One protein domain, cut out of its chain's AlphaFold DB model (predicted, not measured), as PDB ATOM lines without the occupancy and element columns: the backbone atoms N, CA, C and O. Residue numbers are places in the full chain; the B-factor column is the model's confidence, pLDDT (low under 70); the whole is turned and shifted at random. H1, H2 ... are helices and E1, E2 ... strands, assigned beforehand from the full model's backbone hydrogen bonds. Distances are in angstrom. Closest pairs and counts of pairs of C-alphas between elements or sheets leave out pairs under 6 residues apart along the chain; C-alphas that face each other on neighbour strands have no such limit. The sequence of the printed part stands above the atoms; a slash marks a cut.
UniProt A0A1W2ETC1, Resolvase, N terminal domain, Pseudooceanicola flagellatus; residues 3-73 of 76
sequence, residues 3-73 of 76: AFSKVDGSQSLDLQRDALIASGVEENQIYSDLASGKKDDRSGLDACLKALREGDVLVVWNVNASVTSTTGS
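This is residues 3 to 73 of the 76 residues of the protein "Resolvase, N terminal domain" of Pseudooceanicola flagellatus (UniProt A0A1W2ETC1). A twisted four-stranded sheet forms the middle of three layers, with H1 over one face and H2 over the other. The printed part has 71 residues, with E1, H1, E2, H2, E3, E4 along the chain; the mixed sheet runs E2, E1, E3, E4. Mixed in class, helices and strands, it is compact, with a radius of gyration of the C-alphas of 11.8 A and spans of 33, 26 and 20 A.

E1, residues 3 to 7, is parallel to E2, 30 to 34, and E3, 57 to 62; N 5 and O 31, like N 4 and O 59, are 2.8 A apart. E3 and E4, 66 to 71, form an antiparallel hairpin, with N 60 and O 68 2.8 A apart. H1, 13 to 22, and H2, 43 to 51, have heights over the sheet of 9.0 A and 8.8 A, and every O i to N i+4 pair within hydrogen-bond range. E1, H1, E2 form a strand-helix-strand unit, parallel neighbour strands with a helix between them along the chain, and E2, H2, E3 a split one, with E1 between E2 and E3 in the sheet; both crossovers are right-handed.

E1 begins at C-alpha 3 (205.737, 225.398, 148.684); E4, 16.4 A long, ends at C-alpha 71 (214.168, 221.871, 141.532).

The printed part has no cut and no long link; pLDDT is under 70 in 24 residues, among them 34 to 44.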
ATOM      1  N   ALA A   3     207.006 225.838 149.241       81.25
ATOM      2  CA  ALA A   3     205.737 225.398 148.684       81.25
ATOM      3  C   ALA A   3     204.983 226.585 148.118       81.25
ATOM      4  O   ALA A   3     204.866 227.614 148.766       81.25
ATOM      5  N   PHE A   4     204.398 226.414 146.948       80.00
ATOM      6  CA  PHE A   4     203.465 227.357 146.373       80.00
ATOM      7  C   PHE A   4     202.140 226.654 146.102       80.00
ATOM      8  O   PHE A   4     202.099 225.559 145.543       80.00
ATOM      9  N   SER A   5     201.039 227.286 146.474       75.81
ATOM     10  CA  SER A   5     199.707 226.737 146.275       75.81
ATOM     11  C   SER A   5     198.758 227.799 145.738       75.81
ATOM     12  O   SER A   5     198.761 228.944 146.185       75.81
ATOM     13  N   LYS A   6     197.955 227.439 144.736       74.81
ATOM     14  CA  LYS A   6     196.911 228.323 144.206       74.81
ATOM     15  C   LYS A   6     195.584 227.925 144.836       74.81
ATOM     16  O   LYS A   6     195.184 226.764 144.746       74.81
ATOM     17  N   VAL A   7     194.914 228.880 145.468       69.94
ATOM     18  CA  VAL A   7     193.593 228.688 146.070       69.94
ATOM     19  C   VAL A   7     192.580 229.471 145.246       69.94
ATOM     20  O   VAL A   7     192.601 230.699 145.202       69.94
ATOM     21  N   ASP A   8     191.701 228.751 144.556       65.06
ATOM     22  CA  ASP A   8     190.447 229.315 144.061       65.06
ATOM     23  C   ASP A   8     189.451 229.225 145.220       65.06
ATOM     24  O   ASP A   8     189.393 228.180 145.866       65.06
ATOM     25  N   GLY A   9     188.721 230.299 145.538       62.38
ATOM     26  CA  GLY A   9     187.918 230.443 146.771       62.38
ATOM     27  C   GLY A   9     186.844 229.367 147.030       62.38
ATOM     28  O   GLY A   9     186.125 229.444 148.019       62.38
ATOM     29  N   SER A  10     186.743 228.377 146.146       61.62
ATOM     30  CA  SER A  10     185.926 227.168 146.209       61.62
ATOM     31  C   SER A  10     186.664 225.929 146.778       61.62
ATOM     32  O   SER A  10     186.055 224.876 146.955       61.62
ATOM     33  N   GLN A  11     187.977 225.989 147.034       60.84
ATOM     34  CA  GLN A  11     188.794 224.803 147.345       60.84
ATOM     35  C   GLN A  11     189.047 224.575 148.844       60.84
ATOM     36  O   GLN A  11     189.251 225.509 149.618       60.84
ATOM     37  N   SER A  12     189.084 223.297 149.236       67.50
ATOM     38  CA  SER A  12     189.375 222.840 150.600       67.50
ATOM     39  C   SER A  12     190.850 223.048 150.960       67.50
ATOM     40  O   SER A  12     191.723 222.301 150.510       67.50
ATOM     41  N   LEU A  13     191.118 224.048 151.804       68.44
ATOM     42  CA  LEU A  13     192.447 224.369 152.345       68.44
ATOM     43  C   LEU A  13     193.087 223.196 153.105       68.44
ATOM     44  O   LEU A  13     194.310 223.096 153.160       68.44
ATOM     45  N   ASP A  14     192.271 222.307 153.671       75.00
ATOM     46  CA  ASP A  14     192.723 221.164 154.466       75.00
ATOM     47  C   ASP A  14     193.537 220.166 153.630       75.00
ATOM     48  O   ASP A  14     194.653 219.822 154.004       75.00
ATOM     49  N   LEU A  15     193.041 219.774 152.449       76.00
ATOM     50  CA  LEU A  15     193.745 218.847 151.546       76.00
ATOM     51  C   LEU A  15     195.052 219.441 151.018       76.00
ATOM     52  O   LEU A  15     196.043 218.737 150.835       76.00
ATOM     53  N   GLN A  16     195.043 220.748 150.772       73.88
ATOM     54  CA  GLN A  16     196.211 221.476 150.306       73.88
ATOM     55  C   GLN A  16     197.293 221.515 151.388       73.88
ATOM     56  O   GLN A  16     198.443 221.197 151.104       73.88
ATOM     57  N   ARG A  17     196.928 221.835 152.637       76.00
ATOM     58  CA  ARG A  17     197.859 221.784 153.772       76.00
ATOM     59  C   ARG A  17     198.438 220.390 153.965       76.00
ATOM     60  O   ARG A  17     199.655 220.262 154.050       76.00
ATOM     61  N   ASP A  18     197.590 219.366 153.983       81.56
ATOM     62  CA  ASP A  18     198.017 217.990 154.239       81.56
ATOM     63  C   ASP A  18     199.030 217.510 153.190       81.56
ATOM     64  O   ASP A  18     200.091 216.992 153.527       81.56
ATOM     65  N   ALA A  19     198.782 217.799 151.910       78.94
ATOM     66  CA  ALA A  19     199.699 217.435 150.837       78.94
ATOM     67  C   ALA A  19     201.028 218.211 150.851       78.94
ATOM     68  O   ALA A  19     202.077 217.663 150.494       78.94
ATOM     69  N   LEU A  20     201.004 219.482 151.261       78.94
ATOM     70  CA  LEU A  20     202.219 220.287 151.409       78.94
ATOM     71  C   LEU A  20     203.066 219.805 152.593       78.94
ATOM     72  O   LEU A  20     204.281 219.655 152.451       78.94
ATOM     73  N   ILE A  21     202.423 219.470 153.714       80.81
ATOM     74  CA  ILE A  21     203.076 218.873 154.886       80.81
ATOM     75  C   ILE A  21     203.630 217.486 154.537       80.81
ATOM     76  O   ILE A  21     204.779 217.188 154.861       80.81
ATOM     77  N   ALA A  22     202.871 216.659 153.812       82.12
ATOM     78  CA  ALA A  22     203.308 215.337 153.356       82.12
ATOM     79  C   ALA A  22     204.520 215.402 152.412       82.12
ATOM     80  O   ALA A  22     205.326 214.474 152.370       82.12
ATOM     81  N   SER A  23     204.683 216.514 151.689       77.25
ATOM     82  CA  SER A  23     205.862 216.779 150.855       77.25
ATOM     83  C   SER A  23     207.086 217.235 151.662       77.25
ATOM     84  O   SER A  23     208.164 217.395 151.093       77.25
ATOM     85  N   GLY A  24     206.940 217.438 152.977       81.12
ATOM     86  CA  GLY A  24     208.001 217.898 153.872       81.12
ATOM     87  C   GLY A  24     208.188 219.414 153.886       81.12
ATOM     88  O   GLY A  24     209.261 219.885 154.266       81.12
ATOM     89  N   VAL A  25     207.183 220.186 153.456       82.25
ATOM     90  CA  VAL A  25     207.265 221.649 153.449       82.25
ATOM     91  C   VAL A  25     206.700 222.233 154.737       82.25
ATOM     92  O   VAL A  25     205.582 221.922 155.137       82.25
ATOM     93  N   GLU A  26     207.468 223.113 155.375       79.75
ATOM     94  CA  GLU A  26     207.027 223.819 156.578       79.75
ATOM     95  C   GLU A  26     205.986 224.892 156.255       79.75
ATOM     96  O   GLU A  26     206.135 225.614 155.269       79.75
ATOM     97  N   GLU A  27     204.989 225.082 157.128       76.38
ATOM     98  CA  GLU A  27     203.943 226.108 156.954       76.38
ATOM     99  C   GLU A  27     204.508 227.524 156.772       76.38
ATOM    100  O   GLU A  27     203.963 228.320 156.011       76.38
ATOM    101  N   ASN A  28     205.661 227.814 157.380       76.44
ATOM    102  CA  ASN A  28     206.371 229.090 157.240       76.44
ATOM    103  C   ASN A  28     206.979 229.317 155.843       76.44
ATOM    104  O   ASN A  28     207.482 230.401 155.551       76.44
ATOM    105  N   GLN A  29     207.003 228.284 155.001       77.44
ATOM    106  CA  GLN A  29     207.515 228.285 153.629       77.44
ATOM    107  C   GLN A  29     206.411 227.934 152.620       77.44
ATOM    108  O   GLN A  29     206.711 227.637 151.461       77.44
ATOM    109  N   ILE A  30     205.145 227.957 153.057       78.50
ATOM    110  CA  ILE A  30     203.973 227.814 152.198       78.50
ATOM    111  C   ILE A  30     203.525 229.200 151.743       78.50
ATOM    112  O   ILE A  30     203.082 230.039 152.523       78.50
ATOM    113  N   TYR A  31     203.610 229.414 150.441       78.31
ATOM    114  CA  TYR A  31     203.090 230.575 149.746       78.31
ATOM    115  C   TYR A  31     201.743 230.202 149.125       78.31
ATOM    116  O   TYR A  31     201.603 229.156 148.489       78.31
ATOM    117  N   SER A  32     200.739 231.054 149.303       73.56
ATOM    118  CA  SER A  32     199.388 230.832 148.784       73.56
ATOM    119  C   SER A  32     198.926 232.025 147.956       73.56
ATOM    120  O   SER A  32     198.981 233.160 148.427       73.56
ATOM    121  N   ASP A  33     198.467 231.765 146.733       74.75
ATOM    122  CA  ASP A  33     197.959 232.771 145.798       74.75
ATOM    123  C   ASP A  33     196.445 232.632 145.657       74.75
ATOM    124  O   ASP A  33     195.938 231.547 145.350       74.75
ATOM    125  N   LEU A  34     195.722 233.724 145.907       65.25
ATOM    126  CA  LEU A  34     194.269 233.734 145.815       65.25
ATOM    127  C   LEU A  34     193.860 234.067 144.380       65.25
ATOM    128  O   LEU A  34     193.926 235.216 143.946       65.25
ATOM    129  N   ALA A  35     193.370 233.067 143.656       61.62
ATOM    130  CA  ALA A  35     192.868 233.227 142.297       61.62
ATOM    131  C   ALA A  35     191.446 233.809 142.296       61.62
ATOM    132  O   ALA A  35     190.522 233.237 141.732       61.62
ATOM    133  N   SER A  36     191.228 234.941 142.966       51.34
ATOM    134  CA  SER A  36     189.936 235.621 142.908       51.34
ATOM    135  C   SER A  36     189.818 236.315 141.551       51.34
ATOM    136  O   SER A  36     190.568 237.241 141.249       51.34
ATOM    137  N   GLY A  37     188.898 235.836 140.711       55.12
ATOM    138  CA  GLY A  37     188.730 236.244 139.316       55.12
ATOM    139  C   GLY A  37     188.900 237.747 139.022       55.12
ATOM    140  O   GLY A  37     188.492 238.617 139.789       55.12
ATOM    141  N   LYS A  38     189.454 238.013 137.828       50.56
ATOM    142  CA  LYS A  38     189.828 239.298 137.185       50.56
ATOM    143  C   LYS A  38     191.217 239.873 137.474       50.56
ATOM    144  O   LYS A  38     191.687 240.635 136.631       50.56
ATOM    145  N   LYS A  39     191.909 239.496 138.547       52.88
ATOM    146  CA  LYS A  39     193.328 239.842 138.741       52.88
ATOM    147  C   LYS A  39     194.074 238.619 139.250       52.88
ATOM    148  O   LYS A  39     194.041 238.316 140.433       52.88
ATOM    149  N   ASP A  40     194.725 237.916 138.326       56.12
ATOM    150  CA  ASP A  40     195.732 236.897 138.635       56.12
ATOM    151  C   ASP A  40     196.982 237.658 139.118       56.12
ATOM    152  O   ASP A  40     197.947 237.852 138.379       56.12
ATOM    153  N   ASP A  41     196.903 238.239 140.315       56.16
ATOM    154  CA  ASP A  41     198.007 238.980 140.917       56.16
ATOM    155  C   ASP A  41     198.987 237.949 141.477       56.16
ATOM    156  O   ASP A  41     198.953 237.612 142.651       56.16
ATOM    157  N   ARG A  42     199.821 237.391 140.586       63.97
ATOM    158  CA  ARG A  42     200.791 236.307 140.853       63.97
ATOM    159  C   ARG A  42     201.967 236.743 141.734       63.97
ATOM    160  O   ARG A  42     203.090 236.260 141.569       63.97
ATOM    161  N   SER A  43     201.740 237.675 142.647       67.56
ATOM    162  CA  SER A  43     202.754 238.198 143.557       67.56
ATOM    163  C   SER A  43     203.301 237.099 144.476       67.56
ATOM    164  O   SER A  43     204.491 237.119 144.793       67.56
ATOM    165  N   GLY A  44     202.498 236.079 144.809       68.88
ATOM    166  CA  GLY A  44     202.951 234.915 145.579       68.88
ATOM    167  C   GLY A  44     203.941 234.019 144.825       68.88
ATOM    168  O   GLY A  44     204.937 233.582 145.400       68.88
ATOM    169  N   LEU A  45     203.713 233.779 143.528       71.12
ATOM    170  CA  LEU A  45     204.612 232.959 142.704       71.12
ATOM    171  C   LEU A  45     205.937 233.681 142.448       71.12
ATOM    172  O   LEU A  45     206.995 233.068 142.540       71.12
ATOM    173  N   ASP A  46     205.885 234.984 142.168       73.31
ATOM    174  CA  ASP A  46     207.075 235.810 141.942       73.31
ATOM    175  C   ASP A  46     207.949 235.910 143.203       73.31
ATOM    176  O   ASP A  46     209.170 235.767 143.134       73.31
ATOM    177  N   ALA A  47     207.330 236.064 144.380       73.81
ATOM    178  CA  ALA A  47     208.035 236.020 145.659       73.81
ATOM    179  C   ALA A  47     208.656 234.640 145.927       73.81
ATOM    180  O   ALA A  47     209.797 234.565 146.382       73.81
ATOM    181  N   CYS A  48     207.943 233.557 145.601       74.06
ATOM    182  CA  CYS A  48     208.450 232.196 145.751       74.06
ATOM    183  C   CYS A  48     209.647 231.940 144.820       74.06
ATOM    184  O   CYS A  48     210.671 231.431 145.260       74.06
ATOM    185  N   LEU A  49     209.565 232.384 143.563       73.00
ATOM    186  CA  LEU A  49     210.662 232.316 142.593       73.00
ATOM    187  C   LEU A  49     211.873 233.166 143.006       73.00
ATOM    188  O   LEU A  49     213.002 232.750 142.779       73.00
ATOM    189  N   LYS A  50     211.659 234.327 143.636       75.12
ATOM    190  CA  LYS A  50     212.738 235.159 144.201       75.12
ATOM    191  C   LYS A  50     213.374 234.549 145.449       75.12
ATOM    192  O   LYS A  50     214.554 234.786 145.703       75.12
ATOM    193  N   ALA A  51     212.592 233.826 146.247       73.44
ATOM    194  CA  ALA A  51     213.082 233.106 147.415       73.44
ATOM    195  C   ALA A  51     213.855 231.842 147.010       73.44
ATOM    196  O   ALA A  51     214.871 231.530 147.630       73.44
ATOM    197  N   LEU A  52     213.424 231.173 145.933       74.44
ATOM    198  CA  LEU A  52     214.097 230.006 145.382       74.44
ATOM    199  C   LEU A  52     215.491 230.359 144.868       74.44
ATOM    200  O   LEU A  52     215.665 231.138 143.930       74.44
ATOM    201  N   ARG A  53     216.499 229.729 145.466       73.56
ATOM    202  CA  ARG A  53     217.876 229.778 144.983       73.56
ATOM    203  C   ARG A  53     218.179 228.551 144.138       73.56
ATOM    204  O   ARG A  53     217.429 227.577 144.112       73.56
ATOM    205  N   GLU A  54     219.287 228.611 143.413       72.44
ATOM    206  CA  GLU A  54     219.749 227.483 142.615       72.44
ATOM    207  C   GLU A  54     219.982 226.267 143.529       72.44
ATOM    208  O   GLU A  54     220.747 226.342 144.492       72.44
ATOM    209  N   GLY A  55     219.261 225.173 143.263       72.88
ATOM    210  CA  GLY A  55     219.266 223.969 144.103       72.88
ATOM    211  C   GLY A  55     218.138 223.877 145.141       72.88
ATOM    212  O   GLY A  55     217.990 222.826 145.763       72.88
ATOM    213  N   ASP A  56     217.306 224.911 145.305       79.94
ATOM    214  CA  ASP A  56     216.087 224.801 146.111       79.94
ATOM    215  C   ASP A  56     214.989 224.021 145.380       79.94
ATOM    216  O   ASP A  56     214.842 224.079 144.159       79.94
ATOM    217  N   VAL A  57     214.179 223.298 146.153       80.94
ATOM    218  CA  VAL A  57     213.018 222.556 145.649       80.94
ATOM    219  C   VAL A  57     211.764 223.408 145.813       80.94
ATOM    220  O   VAL A  57     211.422 223.793 146.936       80.94
ATOM    221  N   LEU A  58     211.083 223.670 144.697       82.31
ATOM    222  CA  LEU A  58     209.766 224.289 144.635       82.31
ATOM    223  C   LEU A  58     208.703 223.200 144.529       82.31
ATOM    224  O   LEU A  58     208.640 222.472 143.539       82.31
ATOM    225  N   VAL A  59     207.837 223.122 145.528       82.06
ATOM    226  CA  VAL A  59     206.674 222.240 145.540       82.06
ATOM    227  C   VAL A  59     205.452 223.059 145.151       82.06
ATOM    228  O   VAL A  59     205.051 223.956 145.880       82.06
ATOM    229  N   VAL A  60     204.852 222.780 144.001       78.62
ATOM    230  CA  VAL A  60     203.630 223.444 143.539       78.62
ATOM    231  C   VAL A  60     202.441 222.519 143.739       78.62
ATOM    232  O   VAL A  60     202.406 221.419 143.188       78.62
ATOM    233  N   TRP A  61     201.438 222.984 144.480       77.44
ATOM    234  CA  TRP A  61     200.144 222.318 144.570       77.44
ATOM    235  C   TRP A  61     199.173 222.888 143.536       77.44
ATOM    236  O   TRP A  61     198.814 224.071 143.579       77.44
ATOM    237  N   ASN A  62     198.727 222.034 142.614       72.06
ATOM    238  CA  ASN A  62     197.690 222.360 141.640       72.06
ATOM    239  C   ASN A  62     196.311 221.906 142.153       72.06
ATOM    240  O   ASN A  62     196.193 220.842 142.759       72.06
ATOM    241  N   VAL A  63     195.262 222.678 141.843       65.56
ATOM    242  CA  VAL A  63     193.843 222.380 142.140       65.56
ATOM    243  C   VAL A  63     193.379 220.993 141.668       65.56
ATOM    244  O   VAL A  63     192.387 220.478 142.163       65.56
ATOM    245  N   ASN A  64     194.122 220.333 140.778       62.22
ATOM    246  CA  ASN A  64     193.916 218.929 140.411       62.22
ATOM    247  C   ASN A  64     194.461 217.912 141.448       62.22
ATOM    248  O   ASN A  64     194.860 216.809 141.078       62.22
ATOM    249  N   ALA A  65     194.569 218.294 142.727       64.19
ATOM    250  CA  ALA A  65     195.155 217.490 143.810       64.19
ATOM    251  C   ALA A  65     196.546 216.896 143.494       64.19
ATOM    252  O   ALA A  65     196.936 215.853 144.013       64.19
ATOM    253  N   SER A  66     197.283 217.537 142.587       68.56
ATOM    254  CA  SER A  66     198.555 217.036 142.077       68.56
ATOM    255  C   SER A  66     199.681 217.882 142.658       68.56
ATOM    256  O   SER A  66     199.728 219.095 142.431       68.56
ATOM    257  N   VAL A  67     200.571 217.234 143.410       72.69
ATOM    258  CA  VAL A  67     201.838 217.820 143.855       72.69
ATOM    259  C   VAL A  67     202.831 217.711 142.707       72.69
ATOM    260  O   VAL A  67     203.120 216.608 142.244       72.69
ATOM    261  N   THR A  68     203.405 218.835 142.294       74.06
ATOM    262  CA  THR A  68     204.558 218.839 141.394       74.06
ATOM    263  C   THR A  68     205.731 219.480 142.110       74.06
ATOM    264  O   THR A  68     205.698 220.665 142.421       74.06
ATOM    265  N   SER A  69     206.790 218.715 142.353       77.38
ATOM    266  CA  SER A  69     208.058 219.240 142.855       77.38
ATOM    267  C   SER A  69     209.019 219.453 141.691       77.38
ATOM    268  O   SER A  69     209.330 218.507 140.969       77.38
ATOM    269  N   THR A  70     209.509 220.675 141.518       74.69
ATOM    270  CA  THR A  70     210.586 220.985 140.576       74.69
ATOM    271  C   THR A  70     211.752 221.605 141.329       74.69
ATOM    272  O   THR A  70     211.557 222.432 142.220       74.69
ATOM    273  N   THR A  71     212.975 221.210 140.999       77.19
ATOM    274  CA  THR A  71     214.168 221.871 141.532       77.19
ATOM    275  C   THR A  71     214.406 223.133 140.714       77.19
ATOM    276  O   THR A  71     214.407 223.087 139.483       77.19
ATOM    277  N   GLY A  72     214.574 224.272 141.381       64.38
ATOM    278  CA  GLY A  72     214.895 225.540 140.743       64.38
ATOM    279  C   GLY A  72     216.269 225.475 140.085       64.38
ATOM    280  O   GLY A  72     217.286 225.753 140.716       64.38
ATOM    281  N   SER A  73     216.305 225.111 138.806       51.50
ATOM    282  CA  SER A  73     217.442 225.346 137.922       51.50
ATOM    283  C   SER A  73     217.210 226.679 137.223       51.50
ATOM    284  O   SER A  73     216.680 226.726 136.116       51.50
TER     285      SER A  73